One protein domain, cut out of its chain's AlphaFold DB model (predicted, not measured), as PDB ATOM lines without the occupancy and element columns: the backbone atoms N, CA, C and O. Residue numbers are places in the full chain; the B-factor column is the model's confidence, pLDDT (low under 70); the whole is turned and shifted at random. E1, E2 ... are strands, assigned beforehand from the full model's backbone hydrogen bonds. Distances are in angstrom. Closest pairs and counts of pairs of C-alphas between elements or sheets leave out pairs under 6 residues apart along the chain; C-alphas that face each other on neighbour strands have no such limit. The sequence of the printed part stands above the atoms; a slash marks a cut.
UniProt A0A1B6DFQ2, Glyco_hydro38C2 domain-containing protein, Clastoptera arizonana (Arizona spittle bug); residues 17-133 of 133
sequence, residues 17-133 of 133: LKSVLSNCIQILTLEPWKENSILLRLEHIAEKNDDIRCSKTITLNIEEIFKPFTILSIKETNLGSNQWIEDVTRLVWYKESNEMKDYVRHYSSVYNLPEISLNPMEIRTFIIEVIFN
ATOM      1  N   LEU A  17     217.549 119.745 142.774       93.94
ATOM      2  CA  LEU A  17     217.306 120.438 141.512       93.94
ATOM      3  C   LEU A  17     216.322 119.672 140.617       93.94
ATOM      4  O   LEU A  17     216.459 118.463 140.406       93.94
ATOM      5  N   LYS A  18     215.338 120.392 140.061       91.31
ATOM      6  CA  LYS A  18     214.403 119.945 139.008       91.31
ATOM      7  C   LYS A  18     215.136 119.618 137.715       91.31
ATOM      8  O   LYS A  18     214.921 118.549 137.148       91.31
ATOM      9  N   SER A  19     216.034 120.508 137.309       87.62
ATOM     10  CA  SER A  19     216.878 120.374 136.127       87.62
ATOM     11  C   SER A  19     218.269 120.949 136.395       87.62
ATOM     12  O   SER A  19     218.480 121.680 137.364       87.62
ATOM     13  N   VAL A  20     219.238 120.578 135.559       89.19
ATOM     14  CA  VAL A  20     220.596 121.128 135.638       89.19
ATOM     15  C   VAL A  20     220.545 122.599 135.224       89.19
ATOM     16  O   VAL A  20     219.959 122.930 134.194       89.19
ATOM     17  N   LEU A  21     221.151 123.479 136.025       91.12
ATOM     18  CA  LEU A  21     221.268 124.897 135.684       91.12
ATOM     19  C   LEU A  21     222.167 125.086 134.454       91.12
ATOM     20  O   LEU A  21     223.011 124.247 134.146       91.12
ATOM     21  N   SER A  22     222.001 126.209 133.753       91.25
ATOM     22  CA  SER A  22     222.940 126.592 132.694       91.25
ATOM     23  C   SER A  22     224.366 126.633 133.248       91.25
ATOM     24  O   SER A  22     224.578 127.172 134.328       91.25
ATOM     25  N   ASN A  23     225.352 126.157 132.484       90.38
ATOM     26  CA  ASN A  23     226.767 126.164 132.885       90.38
ATOM     27  C   ASN A  23     227.314 127.566 133.211       90.38
ATOM     28  O   ASN A  23     228.398 127.678 133.768       90.38
ATOM     29  N   CYS A  24     226.598 128.624 132.829       93.81
ATOM     30  CA  CYS A  24     226.977 130.011 133.075       93.81
ATOM     31  C   CYS A  24     226.324 130.601 134.340       93.81
ATOM     32  O   CYS A  24     226.649 131.726 134.712       93.81
ATOM     33  N   ILE A  25     225.387 129.880 134.968       94.69
ATOM     34  CA  ILE A  25     224.676 130.302 136.177       94.69
ATOM     35  C   ILE A  25     225.015 129.358 137.322       94.69
ATOM     36  O   ILE A  25     224.891 128.140 137.197       94.69
ATOM     37  N   GLN A  26     225.369 129.930 138.466       95.38
ATOM     38  CA  GLN A  26     225.705 129.182 139.666       95.38
ATOM     39  C   GLN A  26     224.856 129.644 140.853       95.38
ATOM     40  O   GLN A  26     224.536 130.824 141.004       95.38
ATOM     41  N   ILE A  27     224.485 128.691 141.714       96.31
ATOM     42  CA  ILE A  27     223.934 128.999 143.035       96.31
ATOM     43  C   ILE A  27     225.115 129.349 143.935       96.31
ATOM     44  O   ILE A  27     225.872 128.472 144.347       96.31
ATOM     45  N   LEU A  28     225.269 130.636 144.227       97.50
ATOM     46  CA  LEU A  28     226.312 131.138 145.116       97.50
ATOM     47  C   LEU A  28     225.937 130.936 146.589       97.50
ATOM     48  O   LEU A  28     226.794 130.704 147.439       97.50
ATOM     49  N   THR A  29     224.651 131.044 146.924       97.81
ATOM     50  CA  THR A  29     224.156 130.829 148.290       97.81
ATOM     51  C   THR A  29     222.777 130.194 148.250       97.81
ATOM     52  O   THR A  29     221.915 130.652 147.503       97.81
ATOM     53  N   LEU A  30     222.571 129.176 149.084       96.75
ATOM     54  CA  LEU A  30     221.271 128.604 149.409       96.75
ATOM     55  C   LEU A  30     221.271 128.295 150.907       96.75
ATOM     56  O   LEU A  30     221.808 127.270 151.326       96.75
ATOM     57  N   GLU A  31     220.722 129.199 151.713       96.19
ATOM     58  CA  GLU A  31     220.734 129.066 153.173       96.19
ATOM     59  C   GLU A  31     219.358 129.359 153.784       96.19
ATOM     60  O   GLU A  31     218.636 130.223 153.279       96.19
ATOM     61  N   PRO A  32     218.967 128.675 154.874       95.94
ATOM     62  CA  PRO A  32     217.819 129.090 155.670       95.94
ATOM     63  C   PRO A  32     218.014 130.526 156.165       95.94
ATOM     64  O   PRO A  32     219.099 130.878 156.625       95.94
ATOM     65  N   TRP A  33     216.966 131.342 156.096       93.94
ATOM     66  CA  TRP A  33     217.019 132.733 156.536       93.94
ATOM     67  C   TRP A  33     216.258 132.934 157.850       93.94
ATOM     68  O   TRP A  33     216.796 132.693 158.929       93.94
ATOM     69  N   LYS A  34     214.998 133.373 157.785       92.19
ATOM     70  CA  LYS A  34     214.121 133.552 158.950       92.19
ATOM     71  C   LYS A  34     212.797 132.859 158.692       92.19
ATOM     72  O   LYS A  34     212.276 132.955 157.586       92.19
ATOM     73  N   GLU A  35     212.238 132.218 159.714       90.88
ATOM     74  CA  GLU A  35     210.948 131.523 159.594       90.88
ATOM     75  C   GLU A  35     210.975 130.527 158.417       90.88
ATOM     76  O   GLU A  35     211.928 129.761 158.275       90.88
ATOM     77  N   ASN A  36     209.966 130.565 157.549       93.50
ATOM     78  CA  ASN A  36     209.842 129.723 156.365       93.50
ATOM     79  C   ASN A  36     210.444 130.393 155.118       93.50
ATOM     80  O   ASN A  36     209.846 130.366 154.044       93.50
ATOM     81  N   SER A  37     211.618 131.019 155.251       96.31
ATOM     82  CA  SER A  37     212.305 131.665 154.128       96.31
ATOM     83  C   SER A  37     213.740 131.187 153.935       96.31
ATOM     84  O   SER A  37     214.416 130.736 154.864       96.31
ATOM     85  N   ILE A  38     214.202 131.299 152.695       96.81
ATOM     86  CA  ILE A  38     215.538 130.931 152.238       96.81
ATOM     87  C   ILE A  38     216.178 132.162 151.604       96.81
ATOM     88  O   ILE A  38     215.534 132.898 150.853       96.81
ATOM     89  N   LEU A  39     217.462 132.364 151.878       97.69
ATOM     90  CA  LEU A  39     218.291 133.295 151.138       97.69
ATOM     91  C   LEU A  39     218.928 132.571 149.951       97.69
ATOM     92  O   LEU A  39     219.695 131.619 150.110       97.69
ATOM     93  N   LEU A  40     218.615 133.061 148.757       96.81
ATOM     94  CA  LEU A  40     219.106 132.545 147.491       96.81
ATOM     95  C   LEU A  40     219.961 133.607 146.799       96.81
ATOM     96  O   LEU A  40     219.492 134.710 146.521       96.81
ATOM     97  N   ARG A  41     221.206 133.262 146.467       97.69
ATOM     98  CA  ARG A  41     222.046 134.061 145.567       97.69
ATOM     99  C   ARG A  41     222.331 133.279 144.302       97.69
ATOM    100  O   ARG A  41     222.844 132.163 144.367       97.69
ATOM    101  N   LEU A  42     222.019 133.899 143.173       96.44
ATOM    102  CA  LEU A  42     222.373 133.406 141.851       96.44
ATOM    103  C   LEU A  42     223.433 134.331 141.272       96.44
ATOM    104  O   LEU A  42     223.290 135.554 141.340       96.44
ATOM    105  N   GLU A  43     224.477 133.743 140.708       96.38
ATOM    106  CA  GLU A  43     225.525 134.478 140.017       96.38
ATOM    107  C   GLU A  43     225.655 134.018 138.574       96.38
ATOM    108  O   GLU A  43     225.461 132.844 138.246       96.38
ATOM    109  N   HIS A  44     226.009 134.965 137.719       95.38
ATOM    110  CA  HIS A  44     226.450 134.691 136.372       95.38
ATOM    111  C   HIS A  44     227.985 134.669 136.333       95.38
ATOM    112  O   HIS A  44     228.623 135.715 136.448       95.38
ATOM    113  N   ILE A  45     228.582 133.496 136.117       93.75
ATOM    114  CA  ILE A  45     230.019 133.269 136.373       93.75
ATOM    115  C   ILE A  45     230.974 133.826 135.306       93.75
ATOM    116  O   ILE A  45     232.167 133.924 135.565       93.75
ATOM    117  N   ALA A  46     230.483 134.136 134.102       91.38
ATOM    118  CA  ALA A  46     231.336 134.563 132.988       91.38
ATOM    119  C   ALA A  46     231.244 136.066 132.697       91.38
ATOM    120  O   ALA A  46     230.197 136.692 132.910       91.38
ATOM    121  N   GLU A  47     232.322 136.613 132.131       88.88
ATOM    122  CA  GLU A  47     232.387 137.986 131.638       88.88
ATOM    123  C   GLU A  47     231.860 138.114 130.193       88.88
ATOM    124  O   GLU A  47     231.740 137.144 129.449       88.88
ATOM    125  N   LYS A  48     231.548 139.349 129.769       80.88
ATOM    126  CA  LYS A  48     230.963 139.702 128.459       80.88
ATOM    127  C   LYS A  48     231.803 139.279 127.236       80.88
ATOM    128  O   LYS A  48     231.311 139.384 126.118       80.88
ATOM    129  N   ASN A  49     233.047 138.837 127.420       82.50
ATOM    130  CA  ASN A  49     233.931 138.413 126.329       82.50
ATOM    131  C   ASN A  49     234.672 137.092 126.611       82.50
ATOM    132  O   ASN A  49     235.635 136.797 125.908       82.50
ATOM    133  N   ASP A  50     234.259 136.315 127.619       79.81
ATOM    134  CA  ASP A  50     234.942 135.058 127.969       79.81
ATOM    135  C   ASP A  50     234.622 133.936 126.976       79.81
ATOM    136  O   ASP A  50     235.493 133.404 126.292       79.81
ATOM    137  N   ASP A  51     233.342 133.574 126.884       79.88
ATOM    138  CA  ASP A  51     232.845 132.503 126.019       79.88
ATOM    139  C   ASP A  51     231.571 132.964 125.314       79.88
ATOM    140  O   ASP A  51     230.694 133.570 125.926       79.88
ATOM    141  N   ILE A  52     231.427 132.664 124.023       78.81
ATOM    142  CA  ILE A  52     230.293 133.115 123.196       78.81
ATOM    143  C   ILE A  52     228.930 132.662 123.754       78.81
ATOM    144  O   ILE A  52     227.915 133.330 123.522       78.81
ATOM    145  N   ARG A  53     228.887 131.532 124.468       81.44
ATOM    146  CA  ARG A  53     227.670 130.966 125.059       81.44
ATOM    147  C   ARG A  53     227.348 131.594 126.408       81.44
ATOM    148  O   ARG A  53     226.174 131.836 126.661       81.44
ATOM    149  N   CYS A  54     228.362 131.895 127.222       85.19
ATOM    150  CA  CYS A  54     228.168 132.517 128.533       85.19
ATOM    151  C   CYS A  54     228.238 134.048 128.522       85.19
ATOM    152  O   CYS A  54     227.789 134.676 129.456       85.19
ATOM    153  N   SER A  55     228.700 134.706 127.465       87.94
ATOM    154  CA  SER A  55     228.824 136.177 127.425       87.94
ATOM    155  C   SER A  55     227.492 136.935 127.254       87.94
ATOM    156  O   SER A  55     227.483 138.110 126.876       87.94
ATOM    157  N   LYS A  56     226.349 136.275 127.459       90.25
ATOM    158  CA  LYS A  56     225.005 136.803 127.186       90.25
ATOM    159  C   LYS A  56     224.144 136.729 128.437       90.25
ATOM    160  O   LYS A  56     224.319 135.839 129.254       90.25
ATOM    161  N   THR A  57     223.168 137.624 128.536       91.69
ATOM    162  CA  THR A  57     222.141 137.570 129.578       91.69
ATOM    163  C   THR A  57     221.375 136.251 129.507       91.69
ATOM    164  O   THR A  57     220.940 135.842 128.427       91.69
ATOM    165  N   ILE A  58     221.188 135.607 130.656       91.69
ATOM    166  CA  ILE A  58     220.435 134.357 130.783       91.69
ATOM    167  C   ILE A  58     219.217 134.613 131.653       91.69
ATOM    168  O   ILE A  58     219.339 135.155 132.748       91.69
ATOM    169  N   THR A  59     218.053 134.194 131.164       92.00
ATOM    170  CA  THR A  59     216.794 134.221 131.911       92.00
ATOM    171  C   THR A  59     216.441 132.812 132.348       92.00
ATOM    172  O   THR A  59     216.542 131.869 131.563       92.00
ATOM    173  N   LEU A  60     216.026 132.670 133.599       91.06
ATOM    174  CA  LEU A  60     215.614 131.404 134.187       91.06
ATOM    175  C   LEU A  60     214.378 131.602 135.060       91.06
ATOM    176  O   LEU A  60     214.175 132.678 135.614       91.06
ATOM    177  N   ASN A  61     213.565 130.557 135.189       91.75
ATOM    178  CA  ASN A  61     212.414 130.548 136.081       91.75
ATOM    179  C   ASN A  61     212.817 129.911 137.422       91.75
ATOM    180  O   ASN A  61     213.169 128.731 137.456       91.75
ATOM    181  N   ILE A  62     212.773 130.681 138.515       90.06
ATOM    182  CA  ILE A  62     213.202 130.210 139.842       90.06
ATOM    183  C   ILE A  62     212.287 129.119 140.419       90.06
ATOM    184  O   ILE A  62     212.779 128.214 141.098       90.06
ATOM    185  N   GLU A  63     210.991 129.134 140.114       89.50
ATOM    186  CA  GLU A  63     210.043 128.099 140.562       89.50
ATOM    187  C   GLU A  63     210.357 126.722 139.955       89.50
ATOM    188  O   GLU A  63     210.004 125.680 140.515       89.50
ATOM    189  N   GLU A  64     211.084 126.699 138.836       90.25
ATOM    190  CA  GLU A  64     211.507 125.480 138.147       90.25
ATOM    191  C   GLU A  64     212.932 125.027 138.489       90.25
ATOM    192  O   GLU A  64     213.442 124.089 137.873       90.25
ATOM    193  N   ILE A  65     213.575 125.625 139.501       92.38
ATOM    194  CA  ILE A  65     214.909 125.198 139.953       92.38
ATOM    195  C   ILE A  65     214.814 124.079 140.988       92.38
ATOM    196  O   ILE A  65     215.517 123.078 140.858       92.38
ATOM    197  N   PHE A  66     213.970 124.225 142.013       93.56
ATOM    198  CA  PHE A  66     214.002 123.371 143.205       93.56
ATOM    199  C   PHE A  66     212.806 122.406 143.287       93.56
ATOM    200  O   PHE A  66     211.684 122.749 142.930       93.56
ATOM    201  N   LYS A  67     213.054 121.174 143.750       93.44
ATOM    202  CA  LYS A  67     212.050 120.124 144.041       93.44
ATOM    203  C   LYS A  67     211.568 120.073 145.503       93.44
ATOM    204  O   LYS A  67     210.396 119.759 145.704       93.44
ATOM    205  N   PRO A  68     212.421 120.299 146.527       93.50
ATOM    206  CA  PRO A  68     212.046 120.023 147.919       93.50
ATOM    207  C   PRO A  68     210.994 120.966 148.505       93.50
ATOM    208  O   PRO A  68     210.457 120.687 149.571       93.50
ATOM    209  N   PHE A  69     210.730 122.095 147.852       94.00
ATOM    210  CA  PHE A  69     209.815 123.105 148.354       94.00
ATOM    211  C   PHE A  69     209.113 123.841 147.218       94.00
ATOM    212  O   PHE A  69     209.623 123.928 146.100       94.00
ATOM    213  N   THR A  70     207.951 124.396 147.541       93.25
ATOM    214  CA  THR A  70     207.191 125.311 146.690       93.25
ATOM    215  C   THR A  70     207.454 126.745 147.134       93.25
ATOM    216  O   THR A  70     207.460 127.025 148.332       93.25
ATOM    217  N   ILE A  71     207.670 127.651 146.181       92.62
ATOM    218  CA  ILE A  71     207.903 129.074 146.452       92.62
ATOM    219  C   ILE A  71     206.555 129.791 146.562       92.62
ATOM    220  O   ILE A  71     205.692 129.628 145.706       92.62
ATOM    221  N   LEU A  72     206.378 130.573 147.625       92.56
ATOM    222  CA  LEU A  72     205.196 131.405 147.863       92.56
ATOM    223  C   LEU A  72     205.406 132.845 147.404       92.56
ATOM    224  O   LEU A  72     204.496 133.472 146.866       92.56
ATOM    225  N   SER A  73     206.596 133.381 147.662       91.88
ATOM    226  CA  SER A  73     206.954 134.751 147.323       91.88
ATOM    227  C   SER A  73     208.450 134.860 147.049       91.88
ATOM    228  O   SER A  73     209.260 134.084 147.562       91.88
ATOM    229  N   ILE A  74     208.812 135.822 146.202       92.31
ATOM    230  CA  ILE A  74     210.192 136.119 145.821       92.31
ATOM    231  C   ILE A  74     210.385 137.618 145.985       92.31
ATOM    232  O   ILE A  74     209.681 138.405 145.350       92.31
ATOM    233  N   LYS A  75     211.357 138.025 146.804       92.56
ATOM    234  CA  LYS A  75     211.700 139.439 146.964       92.56
ATOM    235  C   LYS A  75     213.201 139.666 146.856       92.56
ATOM    236  O   LYS A  75     213.996 139.019 147.533       92.56
ATOM    237  N   GLU A  76     213.596 140.598 145.995       93.50
ATOM    238  CA  GLU A  76     215.003 140.917 145.758       93.50
ATOM    239  C   GLU A  76     215.545 141.932 146.777       93.50
ATOM    240  O   GLU A  76     214.874 142.884 147.191       93.50
ATOM    241  N   THR A  77     216.798 141.729 147.168       94.12
ATOM    242  CA  THR A  77     217.542 142.559 148.117       94.12
ATOM    243  C   THR A  77     218.871 142.997 147.516       94.12
ATOM    244  O   THR A  77     219.307 142.512 146.472       94.12
ATOM    245  N   ASN A  78     219.548 143.929 148.180       94.56
ATOM    246  CA  ASN A  78     220.954 144.180 147.898       94.56
ATOM    247  C   ASN A  78     221.830 142.950 148.240       94.56
ATOM    248  O   ASN A  78     221.396 142.010 148.900       94.56
ATOM    249  N   LEU A  79     223.102 142.978 147.836       96.44
ATOM    250  CA  LEU A  79     224.034 141.863 148.060       96.44
ATOM    251  C   LEU A  79     224.171 141.465 149.546       96.44
ATOM    252  O   LEU A  79     224.334 140.287 149.866       96.44
ATOM    253  N   GLY A  80     224.080 142.453 150.444       95.00
ATOM    254  CA  GLY A  80     224.148 142.266 151.895       95.00
ATOM    255  C   GLY A  80     222.859 141.746 152.536       95.00
ATOM    256  O   GLY A  80     222.842 141.551 153.748       95.00
ATOM    257  N   SER A  81     221.791 141.539 151.758       94.88
ATOM    258  CA  SER A  81     220.500 141.012 152.225       94.88
ATOM    259  C   SER A  81     219.850 141.833 153.346       94.88
ATOM    260  O   SER A  81     219.058 141.313 154.129       94.88
ATOM    261  N   ASN A  82     220.187 143.122 153.446       94.31
ATOM    262  CA  ASN A  82     219.745 144.004 154.531       94.31
ATOM    263  C   ASN A  82     218.847 145.158 154.065       94.31
ATOM    264  O   ASN A  82     218.340 145.904 154.899       94.31
ATOM    265  N   GLN A  83     218.647 145.314 152.755       94.12
ATOM    266  CA  GLN A  83     217.768 146.326 152.176       94.12
ATOM    267  C   GLN A  83     217.059 145.757 150.946       94.12
ATOM    268  O   GLN A  83     217.699 145.104 150.117       94.12
ATOM    269  N   TRP A  84     215.757 146.023 150.812       93.69
ATOM    270  CA  TRP A  84     215.005 145.677 149.606       93.69
ATOM    271  C   TRP A  84     215.541 146.446 148.410       93.69
ATOM    272  O   TRP A  84     215.866 147.626 148.534       93.69
ATOM    273  N   ILE A  85     215.636 145.793 147.250       90.38
ATOM    274  CA  ILE A  85     216.248 146.421 146.073       90.38
ATOM    275  C   ILE A  85     215.499 147.692 145.643       90.38
ATOM    276  O   ILE A  85     216.134 148.665 145.240       90.38
ATOM    277  N   GLU A  86     214.173 147.704 145.811       87.31
ATOM    278  CA  GLU A  86     213.274 148.839 145.554       87.31
ATOM    279  C   GLU A  86     213.591 150.067 146.421       87.31
ATOM    280  O   GLU A  86     213.475 151.198 145.953       87.31
ATOM    281  N   ASP A  87     214.107 149.848 147.632       91.25
ATOM    282  CA  ASP A  87     214.458 150.906 148.581       91.25
ATOM    283  C   ASP A  87     215.909 151.389 148.422       91.25
ATOM    284  O   ASP A  87     216.315 152.385 149.032       91.25
ATOM    285  N   VAL A  88     216.737 150.690 147.633       88.88
ATOM    286  CA  VAL A  88     218.150 151.046 147.457       88.88
ATOM    287  C   VAL A  88     218.261 152.345 146.668       88.88
ATOM    288  O   VAL A  88     217.990 152.402 145.470       88.88
ATOM    289  N   THR A  89     218.807 153.382 147.293       89.12
ATOM    290  CA  THR A  89     219.201 154.631 146.633       89.12
ATOM    291  C   THR A  89     220.729 154.707 146.563       89.12
ATOM    292  O   THR A  89     221.432 154.261 147.465       89.12
ATOM    293  N   ARG A  90     221.289 155.207 145.451       85.81
ATOM    294  CA  ARG A  90     222.738 155.488 145.359       85.81
ATOM    295  C   ARG A  90     222.927 156.904 144.850       85.81
ATOM    296  O   ARG A  90     222.113 157.379 144.063       85.81
ATOM    297  N   LEU A  91     224.014 157.530 145.278       89.25
ATOM    298  CA  LEU A  91     224.433 158.832 144.776       89.25
ATOM    299  C   LEU A  91     224.706 158.761 143.269       89.25
ATOM    300  O   LEU A  91     225.239 157.766 142.768       89.25
ATOM    301  N   VAL A  92     224.341 159.829 142.567       84.81
ATOM    302  CA  VAL A  92     224.631 160.014 141.145       84.81
ATOM    303  C   VAL A  92     225.912 160.829 141.034       84.81
ATOM    304  O   VAL A  92     226.001 161.927 141.579       84.81
ATOM    305  N   TRP A  93     226.906 160.277 140.343       80.25
ATOM    306  CA  TRP A  93     228.198 160.922 140.130       80.25
ATOM    307  C   TRP A  93     228.329 161.348 138.672       80.25
ATOM    308  O   TRP A  93     228.183 160.520 137.772       80.25
ATOM    309  N   TYR A  94     228.646 162.620 138.445       80.81
ATOM    310  CA  TYR A  94     228.943 163.152 137.118       80.81
ATOM    311  C   TYR A  94     230.444 163.035 136.862       80.81
ATOM    312  O   TYR A  94     231.253 163.549 137.634       80.81
ATOM    313  N   LYS A  95     230.818 162.310 135.808       78.25
ATOM    314  CA  LYS A  95     232.214 162.185 135.375       78.25
ATOM    315  C   LYS A  95     232.546 163.340 134.430       78.25
ATOM    316  O   LYS A  95     231.678 163.772 133.681       78.25
ATOM    317  N   GLU A  96     233.796 163.805 134.433       80.50
ATOM    318  CA  GLU A  96     234.253 164.887 133.537       80.50
ATOM    319  C   GLU A  96     234.145 164.530 132.044       80.50
ATOM    320  O   GLU A  96     234.025 165.412 131.199       80.50
ATOM    321  N   SER A  97     234.154 163.241 131.694       70.62
ATOM    322  CA  SER A  97     233.907 162.784 130.327       70.62
ATOM    323  C   SER A  97     232.403 162.768 130.031       70.62
ATOM    324  O   SER A  97     231.669 162.038 130.696       70.62
ATOM    325  N   ASN A  98     231.970 163.479 128.984       56.53
ATOM    326  CA  ASN A  98     230.590 163.577 128.460       56.53
ATOM    327  C   ASN A  98     229.900 162.245 128.072       56.53
ATOM    328  O   ASN A  98     228.826 162.254 127.473       56.53
ATOM    329  N   GLU A  99     230.471 161.091 128.402       61.19
ATOM    330  CA  GLU A  99     229.801 159.805 128.264       61.19
ATOM    331  C   GLU A  99     228.939 159.538 129.503       61.19
ATOM    332  O   GLU A  99     229.352 158.876 130.461       61.19
ATOM    333  N   MET A 100     227.699 160.032 129.473       52.09
ATOM    334  CA  MET A 100     226.639 159.437 130.280       52.09
ATOM    335  C   MET A 100     226.440 158.003 129.787       52.09
ATOM    336  O   MET A 100     225.707 157.748 128.836       52.09
ATOM    337  N   LYS A 101     227.081 157.032 130.442       57.22
ATOM    338  CA  LYS A 101     226.479 155.702 130.485       57.22
ATOM    339  C   LYS A 101     225.246 155.860 131.351       57.22
ATOM    340  O   LYS A 101     225.382 156.007 132.567       57.22
ATOM    341  N   ASP A 102     224.073 155.865 130.727       51.97
ATOM    342  CA  ASP A 102     222.830 155.633 131.443       51.97
ATOM    343  C   ASP A 102     223.007 154.313 132.191       51.97
ATOM    344  O   ASP A 102     222.936 153.223 131.621       51.97
ATOM    345  N   TYR A 103     223.292 154.403 133.489       52.00
ATOM    346  CA  TYR A 103     223.044 153.304 134.401       52.00
ATOM    347  C   TYR A 103     221.526 153.193 134.481       52.00
ATOM    348  O   TYR A 103     220.903 153.650 135.439       52.00
ATOM    349  N   VAL A 104     220.922 152.620 133.438       45.84
ATOM    350  CA  VAL A 104     219.548 152.149 133.482       45.84
ATOM    351  C   VAL A 104     219.558 151.060 134.538       45.84
ATOM    352  O   VAL A 104     219.883 149.904 134.263       45.84
ATOM    353  N   ARG A 105     219.250 151.432 135.785       52.56
ATOM    354  CA  ARG A 105     218.833 150.440 136.762       52.56
ATOM    355  C   ARG A 105     217.630 149.774 136.139       52.56
ATOM    356  O   ARG A 105     216.592 150.408 135.965       52.56
ATOM    357  N   HIS A 106     217.778 148.500 135.818       47.19
ATOM    358  CA  HIS A 106     216.629 147.624 135.787       47.19
ATOM    359  C   HIS A 106     216.148 147.532 137.234       47.19
ATOM    360  O   HIS A 106     216.442 146.587 137.952       47.19
ATOM    361  N   TYR A 107     215.429 148.558 137.692       48.34
ATOM    362  CA  TYR A 107     214.340 148.290 138.600       48.34
ATOM    363  C   TYR A 107     213.341 147.543 137.738       48.34
ATOM    364  O   TYR A 107     212.485 148.145 137.094       48.34
ATOM    365  N   SER A 108     213.503 146.223 137.649       46.03
ATOM    366  CA  SER A 108     212.342 145.394 137.401       46.03
ATOM    367  C   SER A 108     211.349 145.860 138.454       46.03
ATOM    368  O   SER A 108     211.614 145.758 139.646       46.03
ATOM    369  N   SER A 109     210.281 146.520 138.029       43.81
ATOM    370  CA  SER A 109     209.104 146.723 138.854       43.81
ATOM    371  C   SER A 109     208.641 145.317 139.226       43.81
ATOM    372  O   SER A 109     207.980 144.656 138.427       43.81
ATOM    373  N   VAL A 110     209.152 144.802 140.352       45.59
ATOM    374  CA  VAL A 110     209.001 143.411 140.772       45.59
ATOM    375  C   VAL A 110     207.566 143.244 141.236       45.59
ATOM    376  O   VAL A 110     207.229 143.470 142.391       45.59
ATOM    377  N   TYR A 111     206.709 142.831 140.317       47.94
ATOM    378  CA  TYR A 111     205.591 141.986 140.681       47.94
ATOM    379  C   TYR A 111     206.045 140.563 140.428       47.94
ATOM    380  O   TYR A 111     206.292 140.264 139.272       47.94
ATOM    381  N   ASN A 112     206.205 139.766 141.493       57.41
ATOM    382  CA  ASN A 112     206.050 138.301 141.604       57.41
ATOM    383  C   ASN A 112     206.234 137.434 140.340       57.41
ATOM    384  O   ASN A 112     205.533 136.440 140.172       57.41
ATOM    385  N   LEU A 113     207.126 137.797 139.427       66.56
ATOM    386  CA  LEU A 113     207.362 137.048 138.208       66.56
ATOM    387  C   LEU A 113     208.573 136.162 138.476       66.56
ATOM    388  O   LEU A 113     209.630 136.674 138.852       66.56
ATOM    389  N   PRO A 114     208.437 134.842 138.308       80.25
ATOM    390  CA  PRO A 114     209.494 133.908 138.662       80.25
ATOM    391  C   PRO A 114     210.659 133.932 137.661       80.25
ATOM    392  O   PRO A 114     211.694 133.311 137.906       80.25
ATOM    393  N   GLU A 115     210.510 134.650 136.541       90.19
ATOM    394  CA  GLU A 115     211.552 134.858 135.541       90.19
ATOM    395  C   GLU A 115     212.581 135.892 135.999       90.19
ATOM    396  O   GLU A 115     212.305 137.084 136.142       90.19
ATOM    397  N   ILE A 116     213.810 135.423 136.180       89.56
ATOM    398  CA  ILE A 116     214.941 136.222 136.622       89.56
ATOM    399  C   ILE A 116     216.026 136.168 135.558       89.56
ATOM    400  O   ILE A 116     216.509 135.105 135.175       89.56
ATOM    401  N   SER A 117     216.396 137.349 135.072       92.38
ATOM    402  CA  SER A 117     217.518 137.542 134.161       92.38
ATOM    403  C   SER A 117     218.774 137.917 134.938       92.38
ATOM    404  O   SER A 117     218.709 138.761 135.836       92.38
ATOM    405  N   LEU A 118     219.905 137.313 134.571       93.19
ATOM    406  CA  LEU A 118     221.236 137.683 135.043       93.19
ATOM    407  C   LEU A 118     222.117 138.060 133.853       93.19
ATOM    408  O   LEU A 118     222.240 137.299 132.890       93.19
ATOM    409  N   ASN A 119     222.726 139.237 133.926       93.38
ATOM    410  CA  ASN A 119     223.743 139.690 132.986       93.38
ATOM    411  C   ASN A 119     225.124 139.120 133.353       93.38
ATOM    412  O   ASN A 119     225.323 138.695 134.491       93.38
ATOM    413  N   PRO A 120     226.104 139.153 132.430       93.69
ATOM    414  CA  PRO A 120     227.480 138.774 132.736       93.69
ATOM    415  C   PRO A 120     228.016 139.446 134.006       93.69
ATOM    416  O   PRO A 120     227.879 140.662 134.161       93.69
ATOM    417  N   MET A 121     228.631 138.655 134.891       94.00
ATOM    418  CA  MET A 121     229.151 139.056 136.209       94.00
ATOM    419  C   MET A 121     228.114 139.625 137.197       94.00
ATOM    420  O   MET A 121     228.480 140.254 138.192       94.00
ATOM    421  N   GLU A 122     226.819 139.431 136.950       94.62
ATOM    422  CA  GLU A 122     225.771 139.873 137.866       94.62
ATOM    423  C   GLU A 122     225.523 138.843 138.974       94.62
ATOM    424  O   GLU A 122     225.418 137.644 138.717       94.62
ATOM    425  N   ILE A 123     225.376 139.333 140.209       96.94
ATOM    426  CA  ILE A 123     224.912 138.548 141.356       96.94
ATOM    427  C   ILE A 123     223.597 139.154 141.830       96.94
ATOM    428  O   ILE A 123     223.560 140.323 142.225       96.94
ATOM    429  N   ARG A 124     222.530 138.352 141.833       95.56
ATOM    430  CA  ARG A 124     221.210 138.756 142.334       95.56
ATOM    431  C   ARG A 124     220.865 137.981 143.596       95.56
ATOM    432  O   ARG A 124     221.160 136.792 143.714       95.56
ATOM    433  N   THR A 125     220.288 138.688 144.565       96.50
ATOM    434  CA  THR A 125     220.077 138.194 145.931       96.50
ATOM    435  C   THR A 125     218.598 138.242 146.273       96.50
ATOM    436  O   THR A 125     217.999 139.315 146.302       96.50
ATOM    437  N   PHE A 126     218.014 137.090 146.579       95.50
ATOM    438  CA  PHE A 126     216.585 136.924 146.805       95.50
ATOM    439  C   PHE A 126     216.317 136.329 148.177       95.50
ATOM    440  O   PHE A 126     216.988 135.391 148.600       95.50
ATOM    441  N   ILE A 127     215.290 136.845 148.838       95.56
ATOM    442  CA  ILE A 127     214.622 136.157 149.934       95.56
ATOM    443  C   ILE A 127     213.397 135.487 149.320       95.56
ATOM    444  O   ILE A 127     212.568 136.163 148.706       95.56
ATOM    445  N   ILE A 128     213.318 134.163 149.443       94.94
ATOM    446  CA  ILE A 128     212.188 133.370 148.959       94.94
ATOM    447  C   ILE A 128     211.455 132.752 150.145       94.94
ATOM    448  O   ILE A 128     212.075 132.103 150.987       94.94
ATOM    449  N   GLU A 129     210.147 132.967 150.233       95.44
ATOM    450  CA  GLU A 129     209.292 132.277 151.203       95.44
ATOM    451  C   GLU A 129     208.844 130.951 150.608       95.44
ATOM    452  O   GLU A 129     208.480 130.884 149.431       95.44
ATOM    453  N   VAL A 130     208.889 129.885 151.402       95.38
ATOM    454  CA  VAL A 130     208.714 128.524 150.902       95.38
ATOM    455  C   VAL A 130     207.852 127.663 151.816       95.38
ATOM    456  O   VAL A 130     207.802 127.842 153.033       95.38
ATOM    457  N   ILE A 131     207.212 126.660 151.221       95.44
ATOM    458  CA  ILE A 131     206.601 125.536 151.935       95.44
ATOM    459  C   ILE A 131     207.325 124.270 151.493       95.44
ATOM    460  O   ILE A 131     207.380 123.976 150.299       95.44
ATOM    461  N   PHE A 132     207.898 123.541 152.449       91.94
ATOM    462  CA  PHE A 132     208.540 122.255 152.185       91.94
ATOM    463  C   PHE A 132     207.487 121.185 151.897       91.94
ATOM    464  O   PHE A 132     206.444 121.150 152.553       91.94
ATOM    465  N   ASN A 133     207.778 120.359 150.893       84.38
ATOM    466  CA  ASN A 133     206.917 119.270 150.437       84.38
ATOM    467  C   ASN A 133     207.055 118.019 151.314       84.38
ATOM    468  O   ASN A 133     208.144 117.821 151.901       84.38
TER     469      ASN A 133
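AT A GLANCE: This is residues 17 to 133 of the 133 residues of the protein "Glyco_hydro38C2 domain-containing protein" of Clastoptera arizonana (Arizona spittle bug) (UniProt A0A1B6DFQ2). With little regular structure, the model is a strongly twisted four-strand sheet, with the small pair E3 and E5 near the end where E2 ends and E6 begins, and a long loop from which residues 93 to 102 stick out. The printed part has 117 residues, no named helix and six strands, E1 to E6, holding 43 residues: all strand. The sheet runs E1, E2, E6, E4, antiparallel. The whole is only just compact, close to loose, with radius of gyration of the C-alphas 15.9 A and spans of 55 by 35 by 21 A.

HOW THE PARTS SIT: E2, residues 37 to 44, forms a hairpin with E1, residues 25 to 32; N 28 and O 41 are 2.9 A apart. E6, residues 123 to 132, is antiparallel to E2, with N 40 and O 126 at 2.8 A, and to E4, residues 69 to 77, with N 75 and O 127 at 2.9 A. E3, residues 58 to 61, is antiparallel to E5, residues 115 to 118, with N 60 and O 116 at 2.9 A.

IN THESE COORDINATES: E1 begins at C-alpha 25 (224.676, 130.302, 136.177); E6, 25.5 A long, ends at C-alpha 132 (208.540, 122.255, 152.185).

THE WHOLE: The printed part has no cut. Links E2 to E3 and E4 to E5 are long. Residues 98 to 113 have pLDDT under 70.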